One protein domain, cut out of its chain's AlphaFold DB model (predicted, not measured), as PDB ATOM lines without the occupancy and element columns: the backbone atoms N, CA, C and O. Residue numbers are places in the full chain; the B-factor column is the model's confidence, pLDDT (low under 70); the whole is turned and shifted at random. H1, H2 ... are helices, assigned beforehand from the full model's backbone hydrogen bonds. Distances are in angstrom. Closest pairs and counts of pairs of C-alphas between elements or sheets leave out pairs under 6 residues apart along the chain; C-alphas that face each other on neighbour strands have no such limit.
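This is residues 21 to 129 of the 243 residues of the protein "Putative tri7-like toxin biosynthesis protein" of Botryosphaeria parva (strain UCR-NP2) (UniProt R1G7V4). Two long helices, H1 and H3, run opposite ways and cross at a narrow angle, slid along each other so that they overlap over only part of their lengths and together make a long rod. Residues 21 to 32 of H1 stick out at one end, while the short helix H2 and the loops around it make a small head at the other end, near the beginning of H3; after H3, residues 119 to 129 fold back. The printed part has 109 residues with three named helices, in the order H1, H2, H3, and no named strand; the class is all helix. The whole is extended, with a radius of gyration of the C-alphas of 22.5 A and spans of 78 by 27 by 20 A.

H1, the longest helix with 39 residues, is residues 21 to 59 and measures 56.3 A from first to last C-alpha. It begins at C-alpha 21 at (162.042, 218.787, 332.802) and ends at C-alpha 59 at (142.903, 263.728, 304.868). H3 is residues 84 to 118, 50.5 A long, and its last C-alpha, 118, is at (158.606, 239.954, 312.493). H2 is residues 71 to 74, four residues.

H1 touches H3, with 27 pairs of C-alphas within 8 A. The closest C-alphas of the two are those of Thr 48 and Thr 107, 5.0 A apart. Their lines stand at a shallow tilt of 28 degrees, and they run opposite ways. Their centres are 22.6 A apart. H2 is close to H3 but not clearly touching it: one pair of C-alphas is within 8 A, that of Lys 73 and Asp 86, 7.6 A apart. H1 and H2 are apart. In H1 and H3 every O i to N i+4 pair is within hydrogen-bond range; H2 is too short for such a pair, and its one O i to N i+3 pair is within range.

The two C-alphas farthest apart are those of Ile 21 and Thr 81, at 78.4 A, and the first and last printed C-alphas, Ile 21 and Pro 129, are 36.4 A apart. Residues 21 to 32, which belong to H1, stand free; the body without them has 97 residues and spans 61 by 26 by 16 A. The link from H1 to H2 is long, with 11 residues, and the link from H2 to H3 is short, with 9. The printed part has no cut. The mean pLDDT of the printed part is 91.4, and one residue, Ile 21, is under 70.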
ATOM      1  N   ILE A  21     162.282 217.498 332.138       61.91
ATOM      2  CA  ILE A  21     162.042 218.787 332.802       61.91
ATOM      3  C   ILE A  21     162.610 219.929 331.943       61.91
ATOM      4  O   ILE A  21     161.925 220.922 331.711       61.91
ATOM      5  N   SER A  22     163.808 219.755 331.370       70.81
ATOM      6  CA  SER A  22     164.411 220.731 330.444       70.81
ATOM      7  C   SER A  22     163.570 220.955 329.177       70.81
ATOM      8  O   SER A  22     163.350 222.104 328.783       70.81
ATOM      9  N   HIS A  23     163.027 219.895 328.564       74.88
ATOM     10  CA  HIS A  23     162.137 220.025 327.402       74.88
ATOM     11  C   HIS A  23     160.827 220.749 327.740       74.88
ATOM     12  O   HIS A  23     160.396 221.612 326.973       74.88
ATOM     13  N   ALA A  24     160.223 220.453 328.896       76.69
ATOM     14  CA  ALA A  24     159.026 221.150 329.362       76.69
ATOM     15  C   ALA A  24     159.299 222.646 329.597       76.69
ATOM     16  O   ALA A  24     158.530 223.487 329.130       76.69
ATOM     17  N   TYR A  25     160.426 222.995 330.230       77.94
ATOM     18  CA  TYR A  25     160.844 224.390 330.408       77.94
ATOM     19  C   TYR A  25     161.028 225.123 329.072       77.94
ATOM     20  O   TYR A  25     160.506 226.228 328.907       77.94
ATOM     21  N   HIS A  26     161.707 224.510 328.098       77.25
ATOM     22  CA  HIS A  26     161.885 225.099 326.766       77.25
ATOM     23  C   HIS A  26     160.551 225.288 326.035       77.25
ATOM     24  O   HIS A  26     160.308 226.353 325.467       77.25
ATOM     25  N   ALA A  27     159.657 224.297 326.084       78.81
ATOM     26  CA  ALA A  27     158.333 224.393 325.473       78.81
ATOM     27  C   ALA A  27     157.495 225.522 326.099       78.81
ATOM     28  O   ALA A  27     156.902 226.327 325.378       78.81
ATOM     29  N   ILE A  28     157.499 225.643 327.432       83.50
ATOM     30  CA  ILE A  28     156.806 226.719 328.155       83.50
ATOM     31  C   ILE A  28     157.384 228.087 327.774       83.50
ATOM     32  O   ILE A  28     156.622 229.010 327.474       83.50
ATOM     33  N   ALA A  29     158.712 228.225 327.730       79.56
ATOM     34  CA  ALA A  29     159.374 229.471 327.351       79.56
ATOM     35  C   ALA A  29     159.053 229.886 325.904       79.56
ATOM     36  O   ALA A  29     158.774 231.061 325.644       79.56
ATOM     37  N   LEU A  30     159.023 228.930 324.970       81.00
ATOM     38  CA  LEU A  30     158.631 229.165 323.579       81.00
ATOM     39  C   LEU A  30     157.172 229.614 323.476       81.00
ATOM     40  O   LEU A  30     156.898 230.644 322.862       81.00
ATOM     41  N   LEU A  31     156.242 228.901 324.116       83.12
ATOM     42  CA  LEU A  31     154.820 229.259 324.124       83.12
ATOM     43  C   LEU A  31     154.586 230.643 324.737       83.12
ATOM     44  O   LEU A  31     153.801 231.437 324.215       83.12
ATOM     45  N   TRP A  32     155.296 230.960 325.817       80.50
ATOM     46  CA  TRP A  32     155.252 232.273 326.450       80.50
ATOM     47  C   TRP A  32     155.753 233.379 325.513       80.50
ATOM     48  O   TRP A  32     155.099 234.416 325.368       80.50
ATOM     49  N   ASN A  33     156.875 233.147 324.829       85.62
ATOM     50  CA  ASN A  33     157.427 234.090 323.863       85.62
ATOM     51  C   ASN A  33     156.479 234.299 322.669       85.62
ATOM     52  O   ASN A  33     156.190 235.441 322.310       85.62
ATOM     53  N   GLN A  34     155.914 233.219 322.120       85.69
ATOM     54  CA  GLN A  34     154.941 233.280 321.025       85.69
ATOM     55  C   GLN A  34     153.677 234.049 321.427       85.69
ATOM     56  O   GLN A  34     153.224 234.927 320.691       85.69
ATOM     57  N   ARG A  35     153.147 233.817 322.635       90.56
ATOM     58  CA  ARG A  35     152.006 234.584 323.164       90.56
ATOM     59  C   ARG A  35     152.323 236.072 323.318       90.56
ATOM     60  O   ARG A  35     151.477 236.908 322.984       90.56
ATOM     61  N   ARG A  36     153.522 236.424 323.797       89.94
ATOM     62  CA  ARG A  36     153.962 237.827 323.919       89.94
ATOM     63  C   ARG A  36     154.069 238.511 322.558       89.94
ATOM     64  O   ARG A  36     153.538 239.610 322.403       89.94
ATOM     65  N   ILE A  37     154.702 237.856 321.584       93.56
ATOM     66  CA  ILE A  37     154.831 238.367 320.213       93.56
ATOM     67  C   ILE A  37     153.446 238.523 319.579       93.56
ATOM     68  O   ILE A  37     153.115 239.610 319.113       93.56
ATOM     69  N   GLY A  38     152.591 237.498 319.651       94.25
ATOM     70  CA  GLY A  38     151.229 237.555 319.115       94.25
ATOM     71  C   GLY A  38     150.389 238.680 319.733       94.25
ATOM     72  O   GLY A  38     149.725 239.428 319.016       94.25
ATOM     73  N   THR A  39     150.473 238.874 321.053       95.50
ATOM     74  CA  THR A  39     149.773 239.971 321.748       95.50
ATOM     75  C   THR A  39     150.282 241.341 321.303       95.50
ATOM     76  O   THR A  39     149.480 242.245 321.051       95.50
ATOM     77  N   PHE A  40     151.604 241.495 321.186       96.12
ATOM     78  CA  PHE A  40     152.239 242.719 320.706       96.12
ATOM     79  C   PHE A  40     151.798 243.056 319.278       96.12
ATOM     80  O   PHE A  40     151.335 244.172 319.031       96.12
ATOM     81  N   LEU A  41     151.893 242.084 318.366       97.00
ATOM     82  CA  LEU A  41     151.535 242.249 316.959       97.00
ATOM     83  C   LEU A  41     150.059 242.593 316.809       97.00
ATOM     84  O   LEU A  41     149.745 243.598 316.180       97.00
ATOM     85  N   ARG A  42     149.161 241.837 317.456       97.25
ATOM     86  CA  ARG A  42     147.718 242.106 317.418       97.25
ATOM     87  C   ARG A  42     147.408 243.532 317.860       97.25
ATOM     88  O   ARG A  42     146.697 244.236 317.157       97.25
ATOM     89  N   ARG A  43     147.960 243.973 318.996       96.38
ATOM     90  CA  ARG A  43     147.724 245.329 319.514       96.38
ATOM     91  C   ARG A  43     148.235 246.398 318.552       96.38
ATOM     92  O   ARG A  43     147.529 247.367 318.297       96.38
ATOM     93  N   ARG A  44     149.460 246.254 318.040       96.88
ATOM     94  CA  ARG A  44     150.043 247.241 317.122       96.88
ATOM     95  C   ARG A  44     149.258 247.270 315.809       96.88
ATOM     96  O   ARG A  44     148.868 248.356 315.408       96.88
ATOM     97  N   LEU A  45     148.920 246.117 315.230       97.38
ATOM     98  CA  LEU A  45     148.111 246.009 314.010       97.38
ATOM     99  C   LEU A  45     146.741 246.673 314.157       97.38
ATOM    100  O   LEU A  45     146.394 247.510 313.330       97.38
ATOM    101  N   THR A  46     145.987 246.365 315.218       97.56
ATOM    102  CA  THR A  46     144.661 246.971 315.415       97.56
ATOM    103  C   THR A  46     144.753 248.480 315.610       97.56
ATOM    104  O   THR A  46     143.983 249.222 315.006       97.56
ATOM    105  N   THR A  47     145.728 248.956 316.396       96.62
ATOM    106  CA  THR A  47     145.931 250.403 316.581       96.62
ATOM    107  C   THR A  47     146.384 251.105 315.302       96.62
ATOM    108  O   THR A  47     145.922 252.209 315.046       96.62
ATOM    109  N   THR A  48     147.234 250.478 314.483       97.19
ATOM    110  CA  THR A  48     147.654 251.021 313.183       97.19
ATOM    111  C   THR A  48     146.493 251.087 312.208       97.19
ATOM    112  O   THR A  48     146.319 252.113 311.569       97.19
ATOM    113  N   LEU A  49     145.687 250.026 312.111       97.62
ATOM    114  CA  LEU A  49     144.535 249.999 311.214       97.62
ATOM    115  C   LEU A  49     143.531 251.094 311.584       97.62
ATOM    116  O   LEU A  49     143.127 251.868 310.724       97.62
ATOM    117  N   ALA A  50     143.186 251.208 312.868       97.94
ATOM    118  CA  ALA A  50     142.300 252.267 313.339       97.94
ATOM    119  C   ALA A  50     142.889 253.663 313.076       97.94
ATOM    120  O   ALA A  50     142.200 254.529 312.545       97.94
ATOM    121  N   ALA A  51     144.168 253.880 313.405       97.56
ATOM    122  CA  ALA A  51     144.819 255.170 313.196       97.56
ATOM    123  C   ALA A  51     144.907 255.553 311.714       97.56
ATOM    124  O   ALA A  51     144.691 256.714 311.376       97.56
ATOM    125  N   TYR A  52     145.187 254.582 310.843       96.94
ATOM    126  CA  TYR A  52     145.221 254.761 309.397       96.94
ATOM    127  C   TYR A  52     143.850 255.157 308.852       96.94
ATOM    128  O   TYR A  52     143.758 256.176 308.186       96.94
ATOM    129  N   LEU A  53     142.787 254.415 309.181       97.75
ATOM    130  CA  LEU A  53     141.438 254.701 308.678       97.75
ATOM    131  C   LEU A  53     140.925 256.072 309.138       97.75
ATOM    132  O   LEU A  53     140.299 256.791 308.365       97.75
ATOM    133  N   ILE A  54     141.213 256.461 310.384       97.38
ATOM    134  CA  ILE A  54     140.847 257.792 310.889       97.38
ATOM    135  C   ILE A  54     141.645 258.877 310.159       97.38
ATOM    136  O   ILE A  54     141.077 259.893 309.768       97.38
ATOM    137  N   LEU A  55     142.952 258.675 309.972       96.75
ATOM    138  CA  LEU A  55     143.797 259.630 309.260       96.75
ATOM    139  C   LEU A  55     143.358 259.780 307.798       96.75
ATOM    140  O   LEU A  55     143.262 260.903 307.317       96.75
ATOM    141  N   ASP A  56     143.052 258.672 307.127       96.25
ATOM    142  CA  ASP A  56     142.546 258.634 305.755       96.25
ATOM    143  C   ASP A  56     141.233 259.414 305.621       96.25
ATOM    144  O   ASP A  56     141.109 260.268 304.745       96.25
ATOM    145  N   ALA A  57     140.301 259.231 306.562       95.81
ATOM    146  CA  ALA A  57     139.058 259.998 306.603       95.81
ATOM    147  C   ALA A  57     139.291 261.508 306.816       95.81
ATOM    148  O   ALA A  57     138.620 262.323 306.186       95.81
ATOM    149  N   ILE A  58     140.243 261.896 307.678       94.12
ATOM    150  CA  ILE A  58     140.579 263.313 307.913       94.12
ATOM    151  C   ILE A  58     141.227 263.936 306.672       94.12
ATOM    152  O   ILE A  58     140.887 265.057 306.303       94.12
ATOM    153  N   VAL A  59     142.166 263.231 306.041       91.62
ATOM    154  CA  VAL A  59     142.903 263.728 304.868       91.62
ATOM    155  C   VAL A  59     142.019 263.754 303.619       91.62
ATOM    156  O   VAL A  59     142.198 264.626 302.774       91.62
ATOM    157  N   SER A  60     141.035 262.858 303.530       94.31
ATOM    158  CA  SER A  60     140.050 262.819 302.441       94.31
ATOM    159  C   SER A  60     138.909 263.831 302.603       94.31
ATOM    160  O   SER A  60     138.043 263.922 301.732       94.31
ATOM    161  N   ALA A  61     138.867 264.584 303.707       91.69
ATOM    162  CA  ALA A  61     137.863 265.621 303.909       91.69
ATOM    163  C   ALA A  61     138.007 266.742 302.859       91.69
ATOM    164  O   ALA A  61     139.125 267.069 302.448       91.69
ATOM    165  N   PRO A  62     136.897 267.370 302.424       91.62
ATOM    166  CA  PRO A  62     136.962 268.461 301.462       91.62
ATOM    167  C   PRO A  62     137.800 269.628 302.011       91.62
ATOM    168  O   PRO A  62     137.753 269.909 303.217       91.62
ATOM    169  N   PRO A  63     138.550 270.335 301.149       88.81
ATOM    170  CA  PRO A  63     139.358 271.459 301.588       88.81
ATOM    171  C   PRO A  63     138.465 272.569 302.163       88.81
ATOM    172  O   PRO A  63     137.365 272.816 301.656       88.81
ATOM    173  N   PRO A  64     138.922 273.268 303.214       88.50
ATOM    174  CA  PRO A  64     138.167 274.370 303.781       88.50
ATOM    175  C   PRO A  64     138.083 275.544 302.791       88.50
ATOM    176  O   PRO A  64     138.997 275.733 301.984       88.50
ATOM    177  N   PRO A  65     137.041 276.390 302.880       91.50
ATOM    178  CA  PRO A  65     136.930 277.595 302.067       91.50
ATOM    179  C   PRO A  65     138.208 278.461 302.105       91.50
ATOM    180  O   PRO A  65     138.703 278.750 303.202       91.50
ATOM    181  N   PRO A  66     138.722 278.941 300.950       89.31
ATOM    182  CA  PRO A  66     139.934 279.771 300.866       89.31
ATOM    183  C   PRO A  66     139.921 281.004 301.770       89.31
ATOM    184  O   PRO A  66     140.938 281.388 302.347       89.31
ATOM    185  N   ALA A  67     138.740 281.595 301.959       91.50
ATOM    186  CA  ALA A  67     138.556 282.761 302.809       91.50
ATOM    187  C   ALA A  67     138.961 282.526 304.275       91.50
ATOM    188  O   ALA A  67     139.278 283.495 304.959       91.50
ATOM    189  N   LEU A  68     138.960 281.285 304.775       89.00
ATOM    190  CA  LEU A  68     139.245 280.974 306.184       89.00
ATOM    191  C   LEU A  68     140.743 280.827 306.499       89.00
ATOM    192  O   LEU A  68     141.114 280.852 307.671       89.00
ATOM    193  N   HIS A  69     141.611 280.700 305.490       85.69
ATOM    194  CA  HIS A  69     143.031 280.372 305.686       85.69
ATOM    195  C   HIS A  69     143.998 281.306 304.940       85.69
ATOM    196  O   HIS A  69     144.988 280.873 304.355       85.69
ATOM    197  N   THR A  70     143.741 282.613 304.995       86.56
ATOM    198  CA  THR A  70     144.623 283.632 304.406       86.56
ATOM    199  C   THR A  70     145.777 284.022 305.338       86.56
ATOM    200  O   THR A  70     145.683 283.896 306.561       86.56
ATOM    201  N   VAL A  71     146.861 284.565 304.770       82.94
ATOM    202  CA  VAL A  71     148.045 285.031 305.524       82.94
ATOM    203  C   VAL A  71     147.670 286.067 306.590       82.94
ATOM    204  O   VAL A  71     148.148 286.011 307.718       82.94
ATOM    205  N   GLN A  72     146.744 286.976 306.278       83.81
ATOM    206  CA  GLN A  72     146.289 288.022 307.201       83.81
ATOM    207  C   GLN A  72     145.597 287.440 308.447       83.81
ATOM    208  O   GLN A  72     145.654 288.032 309.524       83.81
ATOM    209  N   LYS A  73     144.977 286.259 308.322       87.56
ATOM    210  CA  LYS A  73     144.268 285.575 309.413       87.56
ATOM    211  C   LYS A  73     145.189 284.755 310.325       87.56
ATOM    212  O   LYS A  73     144.755 284.335 311.397       87.56
ATOM    213  N   GLN A  74     146.472 284.604 309.982       83.25
ATOM    214  CA  GLN A  74     147.489 283.936 310.813       83.25
ATOM    215  C   GLN A  74     148.010 284.814 311.975       83.25
ATOM    216  O   GLN A  74     149.059 284.548 312.560       83.25
ATOM    217  N   THR A  75     147.281 285.871 312.336       83.94
ATOM    218  CA  THR A  75     147.689 286.836 313.360       83.94
ATOM    219  C   THR A  75     147.610 286.283 314.791       83.94
ATOM    220  O   THR A  75     146.659 285.597 315.187       83.94
ATOM    221  N   LEU A  76     148.619 286.629 315.596       80.69
ATOM    222  CA  LEU A  76     148.663 286.354 317.037       80.69
ATOM    223  C   LEU A  76     148.130 287.518 317.881       80.69
ATOM    224  O   LEU A  76     147.620 287.289 318.972       80.69
ATOM    225  N   PHE A  77     148.230 288.754 317.382       86.19
ATOM    226  CA  PHE A  77     147.947 289.966 318.161       86.19
ATOM    227  C   PHE A  77     146.689 290.701 317.690       86.19
ATOM    228  O   PHE A  77     145.978 291.296 318.497       86.19
ATOM    229  N   ALA A  78     146.351 290.609 316.404       88.75
ATOM    230  CA  ALA A  78     145.156 291.232 315.839       88.75
ATOM    231  C   ALA A  78     143.938 290.295 315.920       88.75
ATOM    232  O   ALA A  78     143.177 290.158 314.975       88.75
ATOM    233  N   ILE A  79     143.737 289.620 317.059       87.06
ATOM    234  CA  ILE A  79     142.622 288.668 317.239       87.06
ATOM    235  C   ILE A  79     141.263 289.367 317.055       87.06
ATOM    236  O   ILE A  79     140.310 288.755 316.586       87.06
ATOM    237  N   HIS A  80     141.195 290.665 317.362       88.88
ATOM    238  CA  HIS A  80     140.005 291.499 317.190       88.88
ATOM    239  C   HIS A  80     139.553 291.651 315.727       88.88
ATOM    240  O   HIS A  80     138.411 292.032 315.495       88.88
ATOM    241  N   THR A  81     140.410 291.358 314.741       90.62
ATOM    242  CA  THR A  81     140.047 291.420 313.315       90.62
ATOM    243  C   THR A  81     139.429 290.117 312.804       90.62
ATOM    244  O   THR A  81     139.154 290.006 311.611       90.62
ATOM    245  N   LEU A  82     139.268 289.106 313.663       92.75
ATOM    246  CA  LEU A  82     138.800 287.777 313.279       92.75
ATOM    247  C   LEU A  82     137.310 287.604 313.550       92.75
ATOM    248  O   LEU A  82     136.791 287.999 314.595       92.75
ATOM    249  N   THR A  83     136.633 286.952 312.612       94.06
ATOM    250  CA  THR A  83     135.228 286.573 312.765       94.06
ATOM    251  C   THR A  83     135.081 285.330 313.653       94.06
ATOM    252  O   THR A  83     136.052 284.644 313.986       94.06
ATOM    253  N   ARG A  84     133.840 285.003 314.042       93.06
ATOM    254  CA  ARG A  84     133.543 283.760 314.778       93.06
ATOM    255  C   ARG A  84     133.899 282.514 313.965       93.06
ATOM    256  O   ARG A  84     134.418 281.551 314.533       93.06
ATOM    257  N   ASP A  85     133.673 282.557 312.657       92.94
ATOM    258  CA  ASP A  85     133.999 281.459 311.745       92.94
ATOM    259  C   ASP A  85     135.514 281.261 311.649       92.94
ATOM    260  O   ASP A  85     135.989 280.128 311.713       92.94
ATOM    261  N   ASP A  86     136.285 282.353 311.622       92.94
ATOM    262  CA  ASP A  86     137.750 282.296 311.651       92.94
ATOM    263  C   ASP A  86     138.263 281.641 312.933       92.94
ATOM    264  O   ASP A  86     139.142 280.782 312.889       92.94
ATOM    265  N   LEU A  87     137.711 282.016 314.091       91.94
ATOM    266  CA  LEU A  87     138.111 281.430 315.370       91.94
ATOM    267  C   LEU A  87     137.752 279.940 315.449       91.94
ATOM    268  O   LEU A  87     138.566 279.132 315.902       91.94
ATOM    269  N   THR A  88     136.558 279.581 314.977       92.19
ATOM    270  CA  THR A  88     136.080 278.193 314.934       92.19
ATOM    271  C   THR A  88     136.968 277.347 314.028       92.19
ATOM    272  O   THR A  88     137.468 276.301 314.450       92.19
ATOM    273  N   TYR A  89     137.247 277.835 312.818       92.50
ATOM    274  CA  TYR A  89     138.154 277.181 311.885       92.50
ATOM    275  C   TYR A  89     139.556 277.030 312.477       92.50
ATOM    276  O   TYR A  89     140.107 275.934 312.445       92.50
ATOM    277  N   ARG A  90     140.119 278.082 313.087       91.56
ATOM    278  CA  ARG A  90     141.445 278.028 313.725       91.56
ATOM    279  C   ARG A  90     141.525 276.953 314.804       91.56
ATOM    280  O   ARG A  90     142.514 276.219 314.842       91.56
ATOM    281  N   LEU A  91     140.516 276.856 315.670       91.81
ATOM    282  CA  LEU A  91     140.472 275.838 316.720       91.81
ATOM    283  C   LEU A  91     140.432 274.430 316.115       91.81
ATOM    284  O   LEU A  91     141.273 273.599 316.458       91.81
ATOM    285  N   ILE A  92     139.500 274.185 315.188       92.88
ATOM    286  CA  ILE A  92     139.326 272.876 314.544       92.88
ATOM    287  C   ILE A  92     140.578 272.497 313.753       92.88
ATOM    288  O   ILE A  92     141.122 271.421 313.967       92.88
ATOM    289  N   ALA A  93     141.085 273.385 312.897       92.06
ATOM    290  CA  ALA A  93     142.271 273.140 312.082       92.06
ATOM    291  C   ALA A  93     143.505 272.852 312.945       92.06
ATOM    292  O   ALA A  93     144.268 271.942 312.632       92.06
ATOM    293  N   THR A  94     143.676 273.569 314.063       92.50
ATOM    294  CA  THR A  94     144.777 273.308 315.001       92.50
ATOM    295  C   THR A  94     144.639 271.923 315.629       92.50
ATOM    296  O   THR A  94     145.588 271.142 315.594       92.50
ATOM    297  N   LEU A  95     143.468 271.586 316.176       94.31
ATOM    298  CA  LEU A  95     143.236 270.275 316.788       94.31
ATOM    299  C   LEU A  95     143.412 269.139 315.774       94.31
ATOM    300  O   LEU A  95     144.111 268.169 316.068       94.31
ATOM    301  N   SER A  96     142.858 269.292 314.571       93.62
ATOM    302  CA  SER A  96     143.010 268.341 313.470       93.62
ATOM    303  C   SER A  96     144.468 268.187 313.052       93.62
ATOM    304  O   SER A  96     144.923 267.062 312.890       93.62
ATOM    305  N   TYR A  97     145.241 269.273 312.949       92.38
ATOM    306  CA  TYR A  97     146.667 269.209 312.615       92.38
ATOM    307  C   TYR A  97     147.458 268.369 313.629       92.38
ATOM    308  O   TYR A  97     148.172 267.435 313.252       92.38
ATOM    309  N   TRP A  98     147.293 268.650 314.927       94.56
ATOM    310  CA  TRP A  98     147.976 267.905 315.989       94.56
ATOM    311  C   TRP A  98     147.521 266.447 316.062       94.56
ATOM    312  O   TRP A  98     148.347 265.551 316.259       94.56
ATOM    313  N   PHE A  99     146.224 266.196 315.884       95.81
ATOM    314  CA  PHE A  99     145.668 264.852 315.910       95.81
ATOM    315  C   PHE A  99     146.126 264.019 314.706       95.81
ATOM    316  O   PHE A  99     146.615 262.907 314.892       95.81
ATOM    317  N   SER A 100     146.093 264.575 313.494       96.06
ATOM    318  CA  SER A 100     146.626 263.926 312.291       96.06
ATOM    319  C   SER A 100     148.117 263.626 312.422       96.06
ATOM    320  O   SER A 100     148.551 262.518 312.106       96.06
ATOM    321  N   GLY A 101     148.904 264.563 312.965       94.69
ATOM    322  CA  GLY A 101     150.320 264.333 313.265       94.69
ATOM    323  C   GLY A 101     150.536 263.186 314.260       94.69
ATOM    324  O   GLY A 101     151.408 262.338 314.051       94.69
ATOM    325  N   PHE A 102     149.715 263.106 315.311       96.00
ATOM    326  CA  PHE A 102     149.725 261.992 316.263       96.00
ATOM    327  C   PHE A 102     149.424 260.647 315.580       96.00
ATOM    328  O   PHE A 102     150.177 259.689 315.773       96.00
ATOM    329  N   LEU A 103     148.367 260.581 314.763       97.31
ATOM    330  CA  LEU A 103     147.972 259.365 314.044       97.31
ATOM    331  C   LEU A 103     149.053 258.918 313.059       97.31
ATOM    332  O   LEU A 103     149.411 257.742 313.040       97.31
ATOM    333  N   LEU A 104     149.626 259.853 312.297       95.94
ATOM    334  CA  LEU A 104     150.708 259.575 311.355       95.94
ATOM    335  C   LEU A 104     151.927 258.974 312.066       95.94
ATOM    336  O   LEU A 104     152.426 257.917 311.674       95.94
ATOM    337  N   LEU A 105     152.384 259.614 313.145       95.88
ATOM    338  CA  LEU A 105     153.519 259.136 313.937       95.88
ATOM    339  C   LEU A 105     153.248 257.760 314.558       95.88
ATOM    340  O   LEU A 105     154.143 256.911 314.587       95.88
ATOM    341  N   LEU A 106     152.023 257.528 315.040       96.19
ATOM    342  CA  LEU A 106     151.608 256.241 315.589       96.19
ATOM    343  C   LEU A 106     151.642 255.143 314.519       96.19
ATOM    344  O   LEU A 106     152.237 254.091 314.757       96.19
ATOM    345  N   THR A 107     151.070 255.407 313.344       96.75
ATOM    346  CA  THR A 107     151.057 254.494 312.194       96.75
ATOM    347  C   THR A 107     152.476 254.134 311.769       96.75
ATOM    348  O   THR A 107     152.832 252.956 311.772       96.75
ATOM    349  N   VAL A 108     153.331 255.128 311.501       95.56
ATOM    350  CA  VAL A 108     154.725 254.903 311.078       95.56
ATOM    351  C   VAL A 108     155.505 254.115 312.134       95.56
ATOM    352  O   VAL A 108     156.158 253.117 311.820       95.56
ATOM    353  N   SER A 109     155.411 254.519 313.404       95.94
ATOM    354  CA  SER A 109     156.139 253.852 314.485       95.94
ATOM    355  C   SER A 109     155.674 252.418 314.705       95.94
ATOM    356  O   SER A 109     156.508 251.555 314.990       95.94
ATOM    357  N   ASN A 110     154.371 252.151 314.621       97.00
ATOM    358  CA  ASN A 110     153.841 250.805 314.787       97.00
ATOM    359  C   ASN A 110     154.235 249.906 313.621       97.00
ATOM    360  O   ASN A 110     154.657 248.779 313.868       97.00
ATOM    361  N   THR A 111     154.121 250.390 312.382       96.69
ATOM    362  CA  THR A 111     154.508 249.631 311.188       96.69
ATOM    363  C   THR A 111     155.977 249.233 311.265       96.69
ATOM    364  O   THR A 111     156.300 248.053 311.145       96.69
ATOM    365  N   LEU A 112     156.863 250.177 311.599       96.38
ATOM    366  CA  LEU A 112     158.283 249.889 311.795       96.38
ATOM    367  C   LEU A 112     158.516 248.859 312.914       96.38
ATOM    368  O   LEU A 112     159.329 247.950 312.771       96.38
ATOM    369  N   ALA A 113     157.796 248.980 314.031       96.69
ATOM    370  CA  ALA A 113     157.909 248.047 315.146       96.69
ATOM    371  C   ALA A 113     157.419 246.632 314.791       96.69
ATOM    372  O   ALA A 113     158.045 245.659 315.202       96.69
ATOM    373  N   ILE A 114     156.336 246.513 314.018       97.12
ATOM    374  CA  ILE A 114     155.817 245.238 313.507       97.12
ATOM    375  C   ILE A 114     156.862 244.584 312.604       97.12
ATOM    376  O   ILE A 114     157.254 243.450 312.865       97.12
ATOM    377  N   LEU A 115     157.362 245.312 311.600       97.50
ATOM    378  CA  LEU A 115     158.358 244.796 310.655       97.50
ATOM    379  C   LEU A 115     159.621 244.313 311.374       97.50
ATOM    380  O   LEU A 115     160.104 243.215 311.110       97.50
ATOM    381  N   LEU A 116     160.129 245.094 312.329       97.06
ATOM    382  CA  LEU A 116     161.365 244.762 313.037       97.06
ATOM    383  C   LEU A 116     161.199 243.621 314.049       97.06
ATOM    384  O   LEU A 116     162.169 242.923 314.326       97.06
ATOM    385  N   VAL A 117     159.999 243.396 314.589       96.19
ATOM    386  CA  VAL A 117     159.717 242.212 315.421       96.19
ATOM    387  C   VAL A 117     159.509 240.965 314.560       96.19
ATOM    388  O   VAL A 117     160.032 239.908 314.903       96.19
ATOM    389  N   LEU A 118     158.815 241.075 313.421       95.62
ATOM    390  CA  LEU A 118     158.606 239.954 312.493       95.62
ATOM    391  C   LEU A 118     159.914 239.467 311.853       95.62
ATOM    392  O   LEU A 118     160.097 238.269 311.670       95.62
ATOM    393  N   THR A 119     160.834 240.385 311.560       96.12
ATOM    394  CA  THR A 119     162.173 240.075 311.021       96.12
ATOM    395  C   THR A 119     163.193 239.708 312.101       96.12
ATOM    396  O   THR A 119     164.363 239.504 311.789       96.12
ATOM    397  N   ASN A 120     162.776 239.625 313.370       93.31
ATOM    398  CA  ASN A 120     163.638 239.326 314.518       93.31
ATOM    399  C   ASN A 120     164.823 240.308 314.702       93.31
ATOM    400  O   ASN A 120     165.804 239.991 315.369       93.31
ATOM    401  N   LEU A 121     164.724 241.520 314.145       95.38
ATOM    402  CA  LEU A 121     165.699 242.605 314.318       95.38
ATOM    403  C   LEU A 121     165.498 243.378 315.632       95.38
ATOM    404  O   LEU A 121     166.340 244.181 316.030       95.38
ATOM    405  N   SER A 122     164.365 243.177 316.303       95.31
ATOM    406  CA  SER A 122     164.103 243.706 317.640       95.31
ATOM    407  C   SER A 122     163.064 242.874 318.372       95.31
ATOM    408  O   SER A 122     162.216 242.237 317.752       95.31
ATOM    409  N   THR A 123     163.072 242.939 319.694       93.50
ATOM    410  CA  THR A 123     162.052 242.314 320.535       93.50
ATOM    411  C   THR A 123     160.895 243.284 320.814       93.50
ATOM    412  O   THR A 123     161.060 244.503 320.716       93.50
ATOM    413  N   PRO A 124     159.716 242.789 321.242       93.75
ATOM    414  CA  PRO A 124     158.629 243.651 321.713       93.75
ATOM    415  C   PRO A 124     159.041 244.651 322.808       93.75
ATOM    416  O   PRO A 124     158.476 245.740 322.883       93.75
ATOM    417  N   ALA A 125     160.024 244.300 323.648       92.19
ATOM    418  CA  ALA A 125     160.522 245.158 324.724       92.19
ATOM    419  C   ALA A 125     161.351 246.346 324.204       92.19
ATOM    420  O   ALA A 125     161.301 247.428 324.787       92.19
ATOM    421  N   ASP A 126     162.028 246.183 323.063       93.50
ATOM    422  CA  ASP A 126     162.801 247.247 322.405       93.50
ATOM    423  C   ASP A 126     161.899 248.290 321.722       93.50
ATOM    424  O   ASP A 126     162.371 249.315 321.226       93.50
ATOM    425  N   ARG A 127     160.584 248.032 321.683       94.19
ATOM    426  CA  ARG A 127     159.561 248.850 321.021       94.19
ATOM    427  C   ARG A 127     158.575 249.438 322.032       94.19
ATOM    428  O   ARG A 127     157.383 249.092 321.995       94.19
ATOM    429  N   PRO A 128     159.025 250.344 322.924       92.06
ATOM    430  CA  PRO A 128     158.137 250.982 323.884       92.06
ATOM    431  C   PRO A 128     157.046 251.816 323.182       92.06
ATOM    432  O   PRO A 128     157.108 252.074 321.972       92.06
ATOM    433  N   PRO A 129     155.994 252.225 323.907       91.56
ATOM    434  CA  PRO A 129     155.029 253.197 323.403       91.56
ATOM    435  C   PRO A 129     155.721 254.486 322.945       91.56
ATOM    436  O   PRO A 129     156.634 254.973 323.609       91.56
TER     437      PRO A 129